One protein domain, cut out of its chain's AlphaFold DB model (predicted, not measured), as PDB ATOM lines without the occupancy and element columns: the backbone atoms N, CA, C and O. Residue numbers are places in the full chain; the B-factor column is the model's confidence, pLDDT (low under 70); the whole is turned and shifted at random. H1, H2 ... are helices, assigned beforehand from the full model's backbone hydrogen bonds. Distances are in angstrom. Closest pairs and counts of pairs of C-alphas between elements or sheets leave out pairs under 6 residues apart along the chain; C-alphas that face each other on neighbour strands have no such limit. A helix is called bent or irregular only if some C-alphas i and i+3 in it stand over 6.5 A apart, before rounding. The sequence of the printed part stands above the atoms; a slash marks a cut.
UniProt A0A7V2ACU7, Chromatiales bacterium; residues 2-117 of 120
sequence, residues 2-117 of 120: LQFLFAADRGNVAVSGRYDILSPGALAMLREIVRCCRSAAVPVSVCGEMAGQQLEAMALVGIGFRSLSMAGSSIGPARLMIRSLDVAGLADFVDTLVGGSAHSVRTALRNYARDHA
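AT A GLANCE: This is residues 2 to 117 of the 120 residues of a protein of Chromatiales bacterium (UniProt A0A7V2ACU7). A short helix, H4, forms the core, with H5, H6 and H7 packed round it and crossing it at steep or nearly right angles and the four-residue H3 touching it only at the corner by their link, while the longest helix, H2, meets the end of H6 with its first residues and runs away from there. At one side, the small helix H1 and the long looped stretch of residues 6 to 23 lead into H2. The printed part has 116 residues with seven named helices, H1 to H7 in order along the chain, and no named strand; its class is all helix. It is compact, with a radius of gyration of the C-alphas of 14.1 A, and rounded, spanning 38 by 35 by 33 A.

HOW THE PARTS SIT: H1, residues 2 to 5, is close to but not clearly touching H2, residues 24 to 39; their closest C-alphas, of Leu 2 and Ala 26, are 7.4 A apart. H2, with residues 24 to 28 alone, touches residues 97 to 98 of H6, which holds residues 87 to 98. The closest C-alphas there, of Pro 24 and Val 98, are 4.4 A apart, and the two helices stand at a steep tilt of 53 degrees, opposite ways. H3, residues 49 to 52, and H4, residues 54 to 62, touch only at the corner, with the C-alphas of Ala 51 and Ala 57 closest at 5.0 A. H4 is the hub, touching four helices. H5, residues 72 to 83, touches H4 with residues 77 to 82 alone, closest at the C-alphas of Gln 54 and Ala 78, 5.5 A, at a steep tilt of 53 degrees, the same way. H3 and H5 only just touch, with 3 pairs of C-alphas within 8 A; the closest are those of Gly 52 and Ser 74, 5.2 A. H6 touches H4 about perpendicular, at 88 degrees, with the C-alphas of Gly 62 and Ala 91 closest at 4.3 A. H7, residues 106 to 115, also touches H4 at 88 degrees, about perpendicular, closest at the C-alphas of Leu 55 and Leu 109, 7.2 A. H6 and H7 are near each other. Among the pairs that are apart are H2 and H5, and H5 and H7. In H2, H4 and H7 every O i to N i+4 pair is within hydrogen-bond range, against 6 of 8 in H5 and 7 of 8 in H6; H1 and H3 are too short for such a pair.

IN THESE COORDINATES: H1 begins at C-alpha 2, (-39.936, -32.419, -0.846). H2 measures 22.1 A from first to last C-alpha and ends at C-alpha 39, (-43.616, -14.700, -15.538). H3 is 5.3 A long and H4 12.1 A. H5 is 17.4 A long and only just irregular, with C-alphas 73 and 76 at 6.7 A. H6 is 16.0 A long. H7 is 14.2 A long and ends at C-alpha 115, (-55.176, -13.403, 15.238).

THE WHOLE: The two C-alphas farthest apart, of Ala 14 and Ala 41, are 40.9 A apart. The printed part has no cut. The link from H1 to H2, 18 residues, is long; those from H3 to H4 and from H5 to H6 are tight. The mean pLDDT of the printed part is 92.8, and residues 16 to 18 are under 70.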
ATOM      1  N   LEU A   2     -40.645 -32.764  -2.088       84.38
ATOM      2  CA  LEU A   2     -39.936 -32.419  -0.846       84.38
ATOM      3  C   LEU A   2     -38.964 -33.505  -0.351       84.38
ATOM      4  O   LEU A   2     -37.871 -33.168   0.077       84.38
ATOM      5  N   GLN A   3     -39.280 -34.793  -0.522       83.50
ATOM      6  CA  GLN A   3     -38.343 -35.884  -0.195       83.50
ATOM      7  C   GLN A   3     -36.987 -35.767  -0.917       83.50
ATOM      8  O   GLN A   3     -35.952 -36.126  -0.367       83.50
ATOM      9  N   PHE A   4     -36.986 -35.245  -2.151       86.50
ATOM     10  CA  PHE A   4     -35.767 -35.052  -2.936       86.50
ATOM     11  C   PHE A   4     -35.049 -33.773  -2.521       86.50
ATOM     12  O   PHE A   4     -33.832 -33.786  -2.387       86.50
ATOM     13  N   LEU A   5     -35.803 -32.702  -2.252       84.44
ATOM     14  CA  LEU A   5     -35.251 -31.448  -1.736       84.44
ATOM     15  C   LEU A   5     -34.490 -31.667  -0.422       84.44
ATOM     16  O   LEU A   5     -33.391 -31.155  -0.252       84.44
ATOM     17  N   PHE A   6     -35.074 -32.437   0.495       84.62
ATOM     18  CA  PHE A   6     -34.494 -32.703   1.811       84.62
ATOM     19  C   PHE A   6     -33.585 -33.934   1.854       84.62
ATOM     20  O   PHE A   6     -33.052 -34.242   2.917       84.62
ATOM     21  N   ALA A   7     -33.429 -34.650   0.734       84.88
ATOM     22  CA  ALA A   7     -32.748 -35.946   0.679       84.88
ATOM     23  C   ALA A   7     -33.209 -36.903   1.803       84.88
ATOM     24  O   ALA A   7     -32.403 -37.588   2.435       84.88
ATOM     25  N   ALA A   8     -34.518 -36.917   2.075       82.06
ATOM     26  CA  ALA A   8     -35.126 -37.628   3.195       82.06
ATOM     27  C   ALA A   8     -36.345 -38.428   2.726       82.06
ATOM     28  O   ALA A   8     -37.302 -37.874   2.184       82.06
ATOM     29  N   ASP A   9     -36.311 -39.739   2.951       80.19
ATOM     30  CA  ASP A   9     -37.429 -40.625   2.647       80.19
ATOM     31  C   ASP A   9     -38.554 -40.463   3.680       80.19
ATOM     32  O   ASP A   9     -38.340 -40.607   4.884       80.19
ATOM     33  N   ARG A  10     -39.776 -40.209   3.202       74.38
ATOM     34  CA  ARG A  10     -40.976 -40.091   4.043       74.38
ATOM     35  C   ARG A  10     -41.362 -41.399   4.738       74.38
ATOM     36  O   ARG A  10     -42.017 -41.346   5.773       74.38
ATOM     37  N   GLY A  11     -40.983 -42.550   4.175       77.69
ATOM     38  CA  GLY A  11     -41.242 -43.870   4.755       77.69
ATOM     39  C   GLY A  11     -40.249 -44.263   5.849       77.69
ATOM     40  O   GLY A  11     -40.492 -45.216   6.587       77.69
ATOM     41  N   ASN A  12     -39.141 -43.530   5.983       80.62
ATOM     42  CA  ASN A  12     -38.084 -43.852   6.927       80.62
ATOM     43  C   ASN A  12     -38.209 -43.010   8.206       80.62
ATOM     44  O   ASN A  12     -37.864 -41.827   8.249       80.62
ATOM     45  N   VAL A  13     -38.657 -43.657   9.283       78.19
ATOM     46  CA  VAL A  13     -38.873 -43.034  10.600       78.19
ATOM     47  C   VAL A  13     -37.599 -42.389  11.163       78.19
ATOM     48  O   VAL A  13     -37.688 -41.387  11.865       78.19
ATOM     49  N   ALA A  14     -36.407 -42.887  10.817       77.94
ATOM     50  CA  ALA A  14     -35.144 -42.325  11.303       77.94
ATOM     51  C   ALA A  14     -34.841 -40.917  10.748       77.94
ATOM     52  O   ALA A  14     -34.013 -40.197  11.307       77.94
ATOM     53  N   VAL A  15     -35.491 -40.518   9.648       76.69
ATOM     54  CA  VAL A  15     -35.279 -39.219   8.982       76.69
ATOM     55  C   VAL A  15     -36.556 -38.390   8.840       76.69
ATOM     56  O   VAL A  15     -36.493 -37.273   8.331       76.69
ATOM     57  N   SER A  16     -37.697 -38.877   9.335       68.75
ATOM     58  CA  SER A  16     -38.991 -38.187   9.226       68.75
ATOM     59  C   SER A  16     -39.006 -36.816   9.913       68.75
ATOM     60  O   SER A  16     -39.636 -35.893   9.414       68.75
ATOM     61  N   GLY A  17     -38.250 -36.646  11.004       68.69
ATOM     62  CA  GLY A  17     -38.102 -35.365  11.706       68.69
ATOM     63  C   GLY A  17     -37.140 -34.369  11.046       68.69
ATOM     64  O   GLY A  17     -36.961 -33.273  11.565       68.69
ATOM     65  N   ARG A  18     -36.479 -34.730   9.934       68.88
ATOM     66  CA  ARG A  18     -35.490 -33.858   9.272       68.88
ATOM     67  C   ARG A  18     -36.103 -32.855   8.300       68.88
ATOM     68  O   ARG A  18     -35.368 -32.011   7.790       68.88
ATOM     69  N   TYR A  19     -37.405 -32.928   8.036       74.50
ATOM     70  CA  TYR A  19     -38.065 -31.985   7.144       74.50
ATOM     71  C   TYR A  19     -39.425 -31.535   7.675       74.50
ATOM     72  O   TYR A  19     -40.266 -32.349   8.044       74.50
ATOM     73  N   ASP A  20     -39.657 -30.222   7.645       85.94
ATOM     74  CA  ASP A  20     -40.997 -29.647   7.712       85.94
ATOM     75  C   ASP A  20     -41.324 -29.037   6.349       85.94
ATOM     76  O   ASP A  20     -40.566 -28.244   5.775       85.94
ATOM     77  N   ILE A  21     -42.487 -29.412   5.830       87.50
ATOM     78  CA  ILE A  21     -43.066 -28.867   4.603       87.50
ATOM     79  C   ILE A  21     -43.378 -27.367   4.734       87.50
ATOM     80  O   ILE A  21     -43.445 -26.666   3.728       87.50
ATOM     81  N   LEU A  22     -43.506 -26.870   5.970       94.31
ATOM     82  CA  LEU A  22     -43.629 -25.455   6.326       94.31
ATOM     83  C   LEU A  22     -42.298 -24.841   6.785       94.31
ATOM     84  O   LEU A  22     -42.288 -23.892   7.562       94.31
ATOM     85  N   SER A  23     -41.158 -25.366   6.343       93.75
ATOM     86  CA  SER A  23     -39.879 -24.671   6.520       93.75
ATOM     87  C   SER A  23     -39.755 -23.482   5.548       93.75
ATOM     88  O   SER A  23     -40.256 -23.558   4.419       93.75
ATOM     89  N   PRO A  24     -39.048 -22.398   5.925       94.62
ATOM     90  CA  PRO A  24     -38.782 -21.263   5.038       94.62
ATOM     91  C   PRO A  24     -38.168 -21.681   3.699       94.62
ATOM     92  O   PRO A  24     -38.610 -21.214   2.655       94.62
ATOM     93  N   GLY A  25     -37.219 -22.625   3.711       92.69
ATOM     94  CA  GLY A  25     -36.565 -23.122   2.496       92.69
ATOM     95  C   GLY A  25     -37.519 -23.834   1.528       92.69
ATOM     96  O   GLY A  25     -37.473 -23.579   0.323       92.69
ATOM     97  N   ALA A  26     -38.428 -24.677   2.035       93.12
ATOM     98  CA  ALA A  26     -39.439 -25.324   1.195       93.12
ATOM     99  C   ALA A  26     -40.401 -24.298   0.580       93.12
ATOM    100  O   ALA A  26     -40.681 -24.350  -0.620       93.12
ATOM    101  N   LEU A  27     -40.868 -23.340   1.387       95.50
ATOM    102  CA  LEU A  27     -41.755 -22.275   0.922       95.50
ATOM    103  C   LEU A  27     -41.058 -21.344  -0.081       95.50
ATOM    104  O   LEU A  27     -41.679 -20.970  -1.071       95.50
ATOM    105  N   ALA A  28     -39.771 -21.032   0.110       95.19
ATOM    106  CA  ALA A  28     -38.969 -20.236  -0.820       95.19
ATOM    107  C   ALA A  28     -38.881 -20.894  -2.196       95.19
ATOM    108  O   ALA A  28     -39.162 -20.251  -3.207       95.19
ATOM    109  N   MET A  29     -38.552 -22.187  -2.229       94.94
ATOM    110  CA  MET A  29     -38.479 -22.956  -3.470       94.94
ATOM    111  C   MET A  29     -39.842 -23.004  -4.178       94.94
ATOM    112  O   MET A  29     -39.928 -22.767  -5.380       94.94
ATOM    113  N   LEU A  30     -40.921 -23.291  -3.444       95.88
ATOM    114  CA  LEU A  30     -42.270 -23.333  -4.011       95.88
ATOM    115  C   LEU A  30     -42.722 -21.957  -4.531       95.88
ATOM    116  O   LEU A  30     -43.330 -21.877  -5.599       95.88
ATOM    117  N   ARG A  31     -42.387 -20.874  -3.818       96.50
ATOM    118  CA  ARG A  31     -42.637 -19.492  -4.252       96.50
ATOM    119  C   ARG A  31     -41.897 -19.182  -5.550       96.50
ATOM    120  O   ARG A  31     -42.472 -18.549  -6.431       96.50
ATOM    121  N   GLU A  32     -40.664 -19.657  -5.699       96.56
ATOM    122  CA  GLU A  32     -39.892 -19.472  -6.929       96.56
ATOM    123  C   GLU A  32     -40.554 -20.162  -8.128       96.56
ATOM    124  O   GLU A  32     -40.702 -19.554  -9.185       96.56
ATOM    125  N   ILE A  33     -41.072 -21.384  -7.947       96.75
ATOM    126  CA  ILE A  33     -41.853 -22.076  -8.987       96.75
ATOM    127  C   ILE A  33     -43.064 -21.230  -9.403       96.75
ATOM    128  O   ILE A  33     -43.290 -21.015 -10.595       96.75
ATOM    129  N   VAL A  34     -43.821 -20.702  -8.434       97.38
ATOM    130  CA  VAL A  34     -44.976 -19.831  -8.712       97.38
ATOM    131  C   VAL A  34     -44.559 -18.580  -9.488       97.38
ATOM    132  O   VAL A  34     -45.240 -18.210 -10.446       97.38
ATOM    133  N   ARG A  35     -43.451 -17.932  -9.104       97.19
ATOM    134  CA  ARG A  35     -42.934 -16.732  -9.780       97.19
ATOM    135  C   ARG A  35     -42.540 -17.027 -11.225       97.19
ATOM    136  O   ARG A  35     -43.014 -16.317 -12.110       97.19
ATOM    137  N   CYS A  36     -41.769 -18.087 -11.461       98.06
ATOM    138  CA  CYS A  36     -41.349 -18.518 -12.796       98.06
ATOM    139  C   CYS A  36     -42.541 -18.849 -13.705       98.06
ATOM    140  O   CYS A  36     -42.614 -18.380 -14.842       98.06
ATOM    141  N   CYS A  37     -43.515 -19.613 -13.201       97.94
ATOM    142  CA  CYS A  37     -44.729 -19.933 -13.952       97.94
ATOM    143  C   CYS A  37     -45.540 -18.672 -14.273       97.94
ATOM    144  O   CYS A  37     -45.980 -18.496 -15.409       97.94
ATOM    145  N   ARG A  38     -45.676 -17.751 -13.310       96.81
ATOM    146  CA  ARG A  38     -46.380 -16.480 -13.518       96.81
ATOM    147  C   ARG A  38     -45.690 -15.610 -14.569       96.81
ATOM    148  O   ARG A  38     -46.382 -15.089 -15.437       96.81
ATOM    149  N   SER A  39     -44.361 -15.474 -14.530       97.50
ATOM    150  CA  SER A  39     -43.616 -14.700 -15.538       97.50
ATOM    151  C   SER A  39     -43.701 -15.311 -16.935       97.50
ATOM    152  O   SER A  39     -43.668 -14.584 -17.920       97.50
ATOM    153  N   ALA A  40     -43.842 -16.634 -17.022       97.94
ATOM    154  CA  ALA A  40     -44.012 -17.354 -18.280       97.94
ATOM    155  C   ALA A  40     -45.479 -17.455 -18.745       97.94
ATOM    156  O   ALA A  40     -45.740 -18.088 -19.764       97.94
ATOM    157  N   ALA A  41     -46.437 -16.883 -18.002       97.00
ATOM    158  CA  ALA A  41     -47.877 -17.050 -18.229       97.00
ATOM    159  C   ALA A  41     -48.334 -18.527 -18.296       97.00
ATOM    160  O   ALA A  41     -49.302 -18.869 -18.977       97.00
ATOM    161  N   VAL A  42     -47.651 -19.409 -17.561       97.56
ATOM    162  CA  VAL A  42     -47.958 -20.840 -17.473       97.56
ATOM    163  C   VAL A  42     -48.770 -21.103 -16.201       97.56
ATOM    164  O   VAL A  42     -48.356 -20.687 -15.115       97.56
ATOM    165  N   PRO A  43     -49.920 -21.798 -16.283       95.12
ATOM    166  CA  PRO A  43     -50.676 -22.167 -15.094       95.12
ATOM    167  C   PRO A  43     -49.892 -23.170 -14.244       95.12
ATOM    168  O   PRO A  43     -49.276 -24.101 -14.759       95.12
ATOM    169  N   VAL A  44     -49.966 -23.010 -12.923       96.81
ATOM    170  CA  VAL A  44     -49.364 -23.933 -11.958       96.81
ATOM    171  C   VAL A  44     -50.404 -24.369 -10.934       96.81
ATOM    172  O   VAL A  44     -51.183 -23.558 -10.424       96.81
ATOM    173  N   SER A  45     -50.417 -25.663 -10.639       95.94
ATOM    174  CA  SER A  45     -51.240 -26.262  -9.595       95.94
ATOM    175  C   SER A  45     -50.382 -27.117  -8.671       95.94
ATOM    176  O   SER A  45     -49.304 -27.578  -9.045       95.94
ATOM    177  N   VAL A  46     -50.859 -27.315  -7.446       95.38
ATOM    178  CA  VAL A  46     -50.235 -28.220  -6.477       95.38
ATOM    179  C   VAL A  46     -51.234 -29.291  -6.065       95.38
ATOM    180  O   VAL A  46     -52.402 -29.010  -5.794       95.38
ATOM    181  N   CYS A  47     -50.759 -30.531  -6.053       93.06
ATOM    182  CA  CYS A  47     -51.492 -31.705  -5.610       93.06
ATOM    183  C   CYS A  47     -50.733 -32.418  -4.484       93.06
ATOM    184  O   CYS A  47     -49.571 -32.117  -4.197       93.06
ATOM    185  N   GLY A  48     -51.399 -33.381  -3.854       85.81
ATOM    186  CA  GLY A  48     -50.849 -34.169  -2.756       85.81
ATOM    187  C   GLY A  48     -51.348 -33.712  -1.390       85.81
ATOM    188  O   GLY A  48     -52.123 -32.767  -1.269       85.81
ATOM    189  N   GLU A  49     -50.903 -34.412  -0.350       88.00
ATOM    190  CA  GLU A  49     -51.437 -34.281   1.013       88.00
ATOM    191  C   GLU A  49     -51.336 -32.849   1.562       88.00
ATOM    192  O   GLU A  49     -52.274 -32.365   2.188       88.00
ATOM    193  N   MET A  50     -50.257 -32.129   1.238       90.75
ATOM    194  CA  MET A  50     -50.044 -30.734   1.644       90.75
ATOM    195  C   MET A  50     -51.162 -29.793   1.163       90.75
ATOM    196  O   MET A  50     -51.539 -28.874   1.879       90.75
ATOM    197  N   ALA A  51     -51.728 -30.024  -0.025       92.94
ATOM    198  CA  ALA A  51     -52.819 -29.199  -0.538       92.94
ATOM    199  C   ALA A  51     -54.147 -29.449   0.200       92.94
ATOM    200  O   ALA A  51     -55.038 -28.606   0.142       92.94
ATOM    201  N   GLY A  52     -54.290 -30.599   0.871       92.88
ATOM    202  CA  GLY A  52     -55.504 -30.994   1.585       92.88
ATOM    203  C   GLY A  52     -55.528 -30.636   3.073       92.88
ATOM    204  O   GLY A  52     -56.589 -30.742   3.684       92.88
ATOM    205  N   GLN A  53     -54.399 -30.221   3.651       95.25
ATOM    206  CA  GLN A  53     -54.311 -29.787   5.049       95.25
ATOM    207  C   GLN A  53     -54.469 -28.263   5.128       95.25
ATOM    208  O   GLN A  53     -53.770 -27.536   4.429       95.25
ATOM    209  N   GLN A  54     -55.390 -27.756   5.955       96.31
ATOM    210  CA  GLN A  54     -55.792 -26.337   5.932       96.31
ATOM    211  C   GLN A  54     -54.636 -25.364   6.195       96.31
ATOM    212  O   GLN A  54     -54.523 -24.352   5.507       96.31
ATOM    213  N   LEU A  55     -53.751 -25.672   7.145       97.31
ATOM    214  CA  LEU A  55     -52.628 -24.792   7.474       97.31
ATOM    215  C   LEU A  55     -51.599 -24.730   6.333       97.31
ATOM    216  O   LEU A  55     -51.088 -23.665   5.990       97.31
ATOM    217  N   GLU A  56     -51.310 -25.871   5.722       96.75
ATOM    218  CA  GLU A  56     -50.422 -25.993   4.575       96.75
ATOM    219  C   GLU A  56     -51.014 -25.360   3.313       96.75
ATOM    220  O   GLU A  56     -50.322 -24.630   2.605       96.75
ATOM    221  N   ALA A  57     -52.304 -25.577   3.057       97.38
ATOM    222  CA  ALA A  57     -53.040 -24.932   1.979       97.38
ATOM    223  C   ALA A  57     -53.039 -23.405   2.140       97.38
ATOM    224  O   ALA A  57     -52.818 -22.690   1.164       97.38
ATOM    225  N   MET A  58     -53.206 -22.903   3.368       97.81
ATOM    226  CA  MET A  58     -53.069 -21.480   3.681       97.81
ATOM    227  C   MET A  58     -51.672 -20.970   3.305       97.81
ATOM    228  O   MET A  58     -51.560 -19.978   2.588       97.81
ATOM    229  N   ALA A  59     -50.604 -21.677   3.690       97.69
ATOM    230  CA  ALA A  59     -49.238 -21.308   3.312       97.69
ATOM    231  C   ALA A  59     -49.033 -21.281   1.783       97.69
ATOM    232  O   ALA A  59     -48.435 -20.341   1.262       97.69
ATOM    233  N   LEU A  60     -49.571 -22.275   1.060       97.62
ATOM    234  CA  LEU A  60     -49.529 -22.345  -0.408       97.62
ATOM    235  C   LEU A  60     -50.230 -21.143  -1.057       97.62
ATOM    236  O   LEU A  60     -49.712 -20.560  -2.012       97.62
ATOM    237  N   VAL A  61     -51.391 -20.744  -0.530       97.69
ATOM    238  CA  VAL A  61     -52.105 -19.539  -0.979       97.69
ATOM    239  C   VAL A  61     -51.281 -18.279  -0.702       97.69
ATOM    240  O   VAL A  61     -51.192 -17.423  -1.590       97.69
ATOM    241  N   GLY A  62     -50.644 -18.194   0.470       97.44
ATOM    242  CA  GLY A  62     -49.773 -17.084   0.864       97.44
ATOM    243  C   GLY A  62     -48.580 -16.890  -0.074       97.44
ATOM    244  O   GLY A  62     -48.341 -15.781  -0.532       97.44
ATOM    245  N   ILE A  63     -47.905 -17.971  -0.483       97.19
ATOM    246  CA  ILE A  63     -46.801 -17.898  -1.465       97.19
ATOM    247  C   ILE A  63     -47.266 -17.765  -2.926       97.19
ATOM    248  O   ILE A  63     -46.443 -17.693  -3.840       97.19
ATOM    249  N   GLY A  64     -48.580 -17.730  -3.171       96.88
ATOM    250  CA  GLY A  64     -49.146 -17.339  -4.460       96.88
ATOM    251  C   GLY A  64     -49.720 -18.459  -5.329       96.88
ATOM    252  O   GLY A  64     -50.093 -18.167  -6.469       96.88
ATOM    253  N   PHE A  65     -49.856 -19.696  -4.833       97.56
ATOM    254  CA  PHE A  65     -50.637 -20.714  -5.547       97.56
ATOM    255  C   PHE A  65     -52.109 -20.300  -5.629       97.56
ATOM    256  O   PHE A  65     -52.676 -19.721  -4.699       97.56
ATOM    257  N   ARG A  66     -52.739 -20.602  -6.768       95.81
ATOM    258  CA  ARG A  66     -54.162 -20.309  -7.023       95.81
ATOM    259  C   ARG A  66     -54.969 -21.527  -7.472       95.81
ATOM    260  O   ARG A  66     -56.187 -21.444  -7.553       95.81
ATOM    261  N   SER A  67     -54.307 -22.659  -7.713       96.56
ATOM    262  CA  SER A  67     -54.940 -23.928  -8.063       96.56
ATOM    263  C   SER A  67     -54.426 -25.032  -7.138       96.56
ATOM    264  O   SER A  67     -53.237 -25.354  -7.146       96.56
ATOM    265  N   LEU A  68     -55.322 -25.572  -6.309       97.12
ATOM    266  CA  LEU A  68     -55.049 -26.640  -5.346       97.12
ATOM    267  C   LEU A  68     -55.890 -27.868  -5.718       97.12
ATOM    268  O   LEU A  68     -57.097 -27.749  -5.925       97.12
ATOM    269  N   SER A  69     -55.265 -29.042  -5.775       96.25
ATOM    270  CA  SER A  69     -55.933 -30.328  -5.997       96.25
ATOM    271  C   SER A  69     -55.774 -31.214  -4.764       96.25
ATOM    272  O   SER A  69     -54.667 -31.394  -4.259       96.25
ATOM    273  N   MET A  70     -56.884 -31.752  -4.261       96.50
ATOM    274  CA  MET A  70     -56.942 -32.469  -2.986       96.50
ATOM    275  C   MET A  70     -58.051 -33.527  -2.984       96.50
ATOM    276  O   MET A  70     -58.878 -33.574  -3.895       96.50
ATOM    277  N   ALA A  71     -58.082 -34.362  -1.942       95.69
ATOM    278  CA  ALA A  71     -59.169 -35.309  -1.719       95.69
ATOM    279  C   ALA A  71     -60.506 -34.581  -1.492       95.69
ATOM    280  O   ALA A  71     -60.541 -33.506  -0.893       95.69
ATOM    281  N   GLY A  72     -61.615 -35.188  -1.926       95.94
ATOM    282  CA  GLY A  72     -62.948 -34.576  -1.835       95.94
ATOM    283  C   GLY A  72     -63.342 -34.149  -0.416       95.94
ATOM    284  O   GLY A  72     -63.937 -33.088  -0.239       95.94
ATOM    285  N   SER A  73     -62.933 -34.919   0.597       96.00
ATOM    286  CA  SER A  73     -63.157 -34.610   2.016       96.00
ATOM    287  C   SER A  73     -62.467 -33.325   2.488       96.00
ATOM    288  O   SER A  73     -62.985 -32.655   3.377       96.00
ATOM    289  N   SER A  74     -61.344 -32.939   1.877       96.94
ATOM    290  CA  SER A  74     -60.598 -31.719   2.224       96.94
ATOM    291  C   SER A  74     -61.162 -30.453   1.573       96.94
ATOM    292  O   SER A  74     -60.880 -29.351   2.040       96.94
ATOM    293  N   ILE A  75     -61.983 -30.574   0.519       96.62
ATOM    294  CA  ILE A  75     -62.463 -29.417  -0.260       96.62
ATOM    295  C   ILE A  75     -63.327 -28.477   0.589       96.62
ATOM    296  O   ILE A  75     -63.185 -27.260   0.487       96.62
ATOM    297  N   GLY A  76     -64.228 -29.021   1.413       97.38
ATOM    298  CA  GLY A  76     -65.105 -28.226   2.281       97.38
ATOM    299  C   GLY A  76     -64.315 -27.371   3.283       97.38
ATOM    300  O   GLY A  76     -64.417 -26.142   3.222       97.38
ATOM    301  N   PRO A  77     -63.484 -27.991   4.143       96.75
ATOM    302  CA  PRO A  77     -62.624 -27.275   5.086       96.75
ATOM    303  C   PRO A  77     -61.677 -26.274   4.408       96.75
ATOM    304  O   PRO A  77     -61.593 -25.120   4.826       96.75
ATOM    305  N   ALA A  78     -61.029 -26.658   3.300       96.50
ATOM    306  CA  ALA A  78     -60.146 -25.755   2.559       96.50
ATOM    307  C   ALA A  78     -60.898 -24.541   1.988       96.50
ATOM    308  O   ALA A  78     -60.405 -23.417   2.060       96.50
ATOM    309  N   ARG A  79     -62.111 -24.731   1.451       96.56
ATOM    310  CA  ARG A  79     -62.936 -23.627   0.938       96.56
ATOM    311  C   ARG A  79     -63.360 -22.670   2.050       96.56
ATOM    312  O   ARG A  79     -63.378 -21.465   1.812       96.56
ATOM    313  N   LEU A  80     -63.720 -23.188   3.224       97.62
ATOM    314  CA  LEU A  80     -64.084 -22.365   4.378       97.62
ATOM    315  C   LEU A  80     -62.896 -21.507   4.830       97.62
ATOM    316  O   LEU A  80     -63.027 -20.289   4.922       97.62
ATOM    317  N   MET A  81     -61.730 -22.139   4.981       97.81
ATOM    318  CA  MET A  81     -60.466 -21.474   5.289       97.81
ATOM    319  C   MET A  81     -60.162 -20.357   4.281       97.81
ATOM    320  O   MET A  81     -60.038 -19.198   4.673       97.81
ATOM    321  N   ILE A  82     -60.160 -20.660   2.975       96.50
ATOM    322  CA  ILE A  82     -59.857 -19.679   1.916       96.50
ATOM    323  C   ILE A  82     -60.825 -18.492   1.943       96.50
ATOM    324  O   ILE A  82     -60.408 -17.359   1.724       96.50
ATOM    325  N   ARG A  83     -62.113 -18.723   2.220       97.00
ATOM    326  CA  ARG A  83     -63.118 -17.648   2.289       97.00
ATOM    327  C   ARG A  83     -62.965 -16.741   3.510       97.00
ATOM    328  O   ARG A  83     -63.519 -15.648   3.488       97.00
ATOM    329  N   SER A  84     -62.253 -17.185   4.542       97.12
ATOM    330  CA  SER A  84     -61.939 -16.388   5.735       97.12
ATOM    331  C   SER A  84     -60.612 -15.627   5.636       97.12
ATOM    332  O   SER A  84     -60.280 -14.871   6.541       97.12
ATOM    333  N   LEU A  85     -59.841 -15.819   4.561       96.69
ATOM    334  CA  LEU A  85     -58.523 -15.208   4.404       96.69
ATOM    335  C   LEU A  85     -58.580 -13.821   3.764       96.69
ATOM    336  O   LEU A  85     -59.112 -13.658   2.665       96.69
ATOM    337  N   ASP A  86     -57.860 -12.874   4.364       97.38
ATOM    338  CA  ASP A  86     -57.237 -11.796   3.601       97.38
ATOM    339  C   ASP A  86     -55.949 -12.321   2.948       97.38
ATOM    340  O   ASP A  86     -54.925 -12.540   3.600       97.38
ATOM    341  N   VAL A  87     -56.022 -12.564   1.639       96.94
ATOM    342  CA  VAL A  87     -54.911 -13.120   0.860       96.94
ATOM    343  C   VAL A  87     -53.763 -12.120   0.722       96.94
ATOM    344  O   VAL A  87     -52.615 -12.555   0.642       96.94
ATOM    345  N   ALA A  88     -54.048 -10.815   0.676       97.06
ATOM    346  CA  ALA A  88     -53.010  -9.798   0.538       97.06
ATOM    347  C   ALA A  88     -52.185  -9.709   1.828       97.06
ATOM    348  O   ALA A  88     -50.977  -9.933   1.783       97.06
ATOM    349  N   GLY A  89     -52.850  -9.538   2.978       97.62
ATOM    350  CA  GLY A  89     -52.182  -9.536   4.281       97.62
ATOM    351  C   GLY A  89     -51.422 -10.834   4.573       97.62
ATOM    352  O   GLY A  89     -50.302 -10.800   5.085       97.62
ATOM    353  N   LEU A  90     -51.971 -11.990   4.171       97.94
ATOM    354  CA  LEU A  90     -51.279 -13.268   4.339       97.94
ATOM    355  C   LEU A  90     -50.017 -13.351   3.474       97.94
ATOM    356  O   LEU A  90     -49.008 -13.881   3.934       97.94
ATOM    357  N   ALA A  91     -50.071 -12.874   2.227       97.38
ATOM    358  CA  ALA A  91     -48.916 -12.888   1.334       97.38
ATOM    359  C   ALA A  91     -47.778 -12.021   1.892       97.38
ATOM    360  O   ALA A  91     -46.650 -12.506   1.992       97.38
ATOM    361  N   ASP A  92     -48.096 -10.806   2.349       96.94
ATOM    362  CA  ASP A  92     -47.123  -9.905   2.974       96.94
ATOM    363  C   ASP A  92     -46.504 -10.541   4.226       96.94
ATOM    364  O   ASP A  92     -45.284 -10.539   4.401       96.94
ATOM    365  N   PHE A  93     -47.325 -11.166   5.078       96.81
ATOM    366  CA  PHE A  93     -46.844 -11.870   6.265       96.81
ATOM    367  C   PHE A  93     -45.921 -13.044   5.914       96.81
ATOM    368  O   PHE A  93     -44.830 -13.170   6.475       96.81
ATOM    369  N   VAL A  94     -46.325 -13.900   4.974       96.44
ATOM    370  CA  VAL A  94     -45.531 -15.060   4.549       96.44
ATOM    371  C   VAL A  94     -44.205 -14.627   3.931       96.44
ATOM    372  O   VAL A  94     -43.185 -15.270   4.185       96.44
ATOM    373  N   ASP A  95     -44.169 -13.515   3.199       94.56
ATOM    374  CA  ASP A  95     -42.932 -12.988   2.628       94.56
ATOM    375  C   ASP A  95     -41.881 -12.652   3.697       94.56
ATOM    376  O   ASP A  95     -40.693 -12.912   3.470       94.56
ATOM    377  N   THR A  96     -42.296 -12.201   4.889       94.75
ATOM    378  CA  THR A  96     -41.375 -11.988   6.025       94.75
ATOM    379  C   THR A  96     -40.784 -13.289   6.576       94.75
ATOM    380  O   THR A  96     -39.673 -13.300   7.104       94.75
ATOM    381  N   LEU A  97     -41.505 -14.405   6.435       94.25
ATOM    382  CA  LEU A  97     -41.127 -15.703   6.992       94.25
ATOM    383  C   LEU A  97     -40.209 -16.496   6.061       94.25
ATOM    384  O   LEU A  97     -39.311 -17.200   6.523       94.25
ATOM    385  N   VAL A  98     -40.420 -16.382   4.747       91.06
ATOM    386  CA  VAL A  98     -39.681 -17.146   3.729       91.06
ATOM    387  C   VAL A  98     -38.184 -16.788   3.697       91.06
ATOM    388  O   VAL A  98     -37.371 -17.616   3.294       91.06
ATOM    389  N   GLY A  99     -37.798 -15.594   4.158       83.44
ATOM    390  CA  GLY A  99     -36.394 -15.178   4.286       83.44
ATOM    391  C   GLY A  99     -35.695 -15.607   5.585       83.44
ATOM    392  O   GLY A  99     -34.517 -15.307   5.763       83.44
ATOM    393  N   GLY A 100     -36.402 -16.265   6.509       88.25
ATOM    394  CA  GLY A 100     -35.876 -16.626   7.827       88.25
ATOM    395  C   GLY A 100     -35.068 -17.929   7.864       88.25
ATOM    396  O   GLY A 100     -35.119 -18.750   6.951       88.25
ATOM    397  N   SER A 101     -34.367 -18.157   8.979       85.88
ATOM    398  CA  SER A 101     -33.604 -19.388   9.271       85.88
ATOM    399  C   SER A 101     -34.337 -20.371  10.197       85.88
ATOM    400  O   SER A 101     -33.750 -21.349  10.662       85.88
ATOM    401  N   ALA A 102     -35.615 -20.119  10.493       88.50
ATOM    402  CA  ALA A 102     -36.415 -20.976  11.361       88.50
ATOM    403  C   ALA A 102     -36.560 -22.390  10.775       88.50
ATOM    404  O   ALA A 102     -36.683 -22.561   9.566       88.50
ATOM    405  N   HIS A 103     -36.621 -23.414  11.631       87.12
ATOM    406  CA  HIS A 103     -36.860 -24.788  11.173       87.12
ATOM    407  C   HIS A 103     -38.280 -24.976  10.605       87.12
ATOM    408  O   HIS A 103     -38.496 -25.774   9.698       87.12
ATOM    409  N   SER A 104     -39.246 -24.214  11.122       93.38
ATOM    410  CA  SER A 104     -40.645 -24.257  10.709       93.38
ATOM    411  C   SER A 104     -41.327 -22.918  10.953       93.38
ATOM    412  O   SER A 104     -41.081 -22.265  11.968       93.38
ATOM    413  N   VAL A 105     -42.234 -22.539  10.053       95.69
ATOM    414  CA  VAL A 105     -43.111 -21.369  10.202       95.69
ATOM    415  C   VAL A 105     -44.515 -21.745  10.686       95.69
ATOM    416  O   VAL A 105     -45.395 -20.892  10.791       95.69
ATOM    417  N   ARG A 106     -44.746 -23.021  11.020       95.94
ATOM    418  CA  ARG A 106     -46.050 -23.567  11.428       95.94
ATOM    419  C   ARG A 106     -46.690 -22.793  12.577       95.94
ATOM    420  O   ARG A 106     -47.867 -22.452  12.506       95.94
ATOM    421  N   THR A 107     -45.922 -22.513  13.628       96.19
ATOM    422  CA  THR A 107     -46.413 -21.762  14.793       96.19
ATOM    423  C   THR A 107     -46.786 -20.333  14.413       96.19
ATOM    424  O   THR A 107     -47.832 -19.848  14.831       96.19
ATOM    425  N   ALA A 108     -45.980 -19.683  13.568       96.94
ATOM    426  CA  ALA A 108     -46.255 -18.334  13.084       96.94
ATOM    427  C   ALA A 108     -47.554 -18.287  12.265       96.94
ATOM    428  O   ALA A 108     -48.403 -17.438  12.512       96.94
ATOM    429  N   LEU A 109     -47.761 -19.255  11.367       97.50
ATOM    430  CA  LEU A 109     -48.992 -19.379  10.582       97.50
ATOM    431  C   LEU A 109     -50.222 -19.680  11.449       97.50
ATOM    432  O   LEU A 109     -51.285 -19.118  11.211       97.50
ATOM    433  N   ARG A 110     -50.097 -20.528  12.478       97.75
ATOM    434  CA  ARG A 110     -51.198 -20.787  13.425       97.75
ATOM    435  C   ARG A 110     -51.583 -19.540  14.213       97.75
ATOM    436  O   ARG A 110     -52.770 -19.284  14.390       97.75
ATOM    437  N   ASN A 111     -50.592 -18.777  14.669       97.88
ATOM    438  CA  ASN A 111     -50.837 -17.515  15.360       97.88
ATOM    439  C   ASN A 111     -51.509 -16.516  14.417       97.88
ATOM    440  O   ASN A 111     -52.552 -15.986  14.772       97.88
ATOM    441  N   TYR A 112     -51.004 -16.365  13.188       98.06
ATOM    442  CA  TYR A 112     -51.636 -15.523  12.171       98.06
ATOM    443  C   TYR A 112     -53.106 -15.897  11.956       98.06
ATOM    444  O   TYR A 112     -53.970 -15.026  11.998       98.06
ATOM    445  N   ALA A 113     -53.396 -17.190  11.785       97.75
ATOM    446  CA  ALA A 113     -54.755 -17.675  11.589       97.75
ATOM    447  C   ALA A 113     -55.673 -17.328  12.768       97.75
ATOM    448  O   ALA A 113     -56.777 -16.836  12.560       97.75
ATOM    449  N   ARG A 114     -55.205 -17.524  14.004       97.62
ATOM    450  CA  ARG A 114     -55.958 -17.151  15.209       97.62
ATOM    451  C   ARG A 114     -56.196 -15.642  15.278       97.62
ATOM    452  O   ARG A 114     -57.321 -15.219  15.528       97.62
ATOM    453  N   ASP A 115     -55.153 -14.854  15.057       97.62
ATOM    454  CA  ASP A 115     -55.176 -13.403  15.238       97.62
ATOM    455  C   ASP A 115     -56.022 -12.704  14.148       97.62
ATOM    456  O   ASP A 115     -56.555 -11.623  14.385       97.62
ATOM    457  N   HIS A 116     -56.219 -13.355  12.993       97.38
ATOM    458  CA  HIS A 116     -57.048 -12.875  11.878       97.38
ATOM    459  C   HIS A 116     -58.361 -13.662  11.705       97.38
ATOM    460  O   HIS A 116     -59.015 -13.540  10.671       97.38
ATOM    461  N   ALA A 117     -58.753 -14.474  12.695       96.00
ATOM    462  CA  ALA A 117     -59.984 -15.276  12.688       96.00
ATOM    463  C   ALA A 117     -60.160 -16.189  11.449       96.00
ATOM    464  O   ALA A 117     -61.273 -16.441  10.983       96.00
TER     465      ALA A 117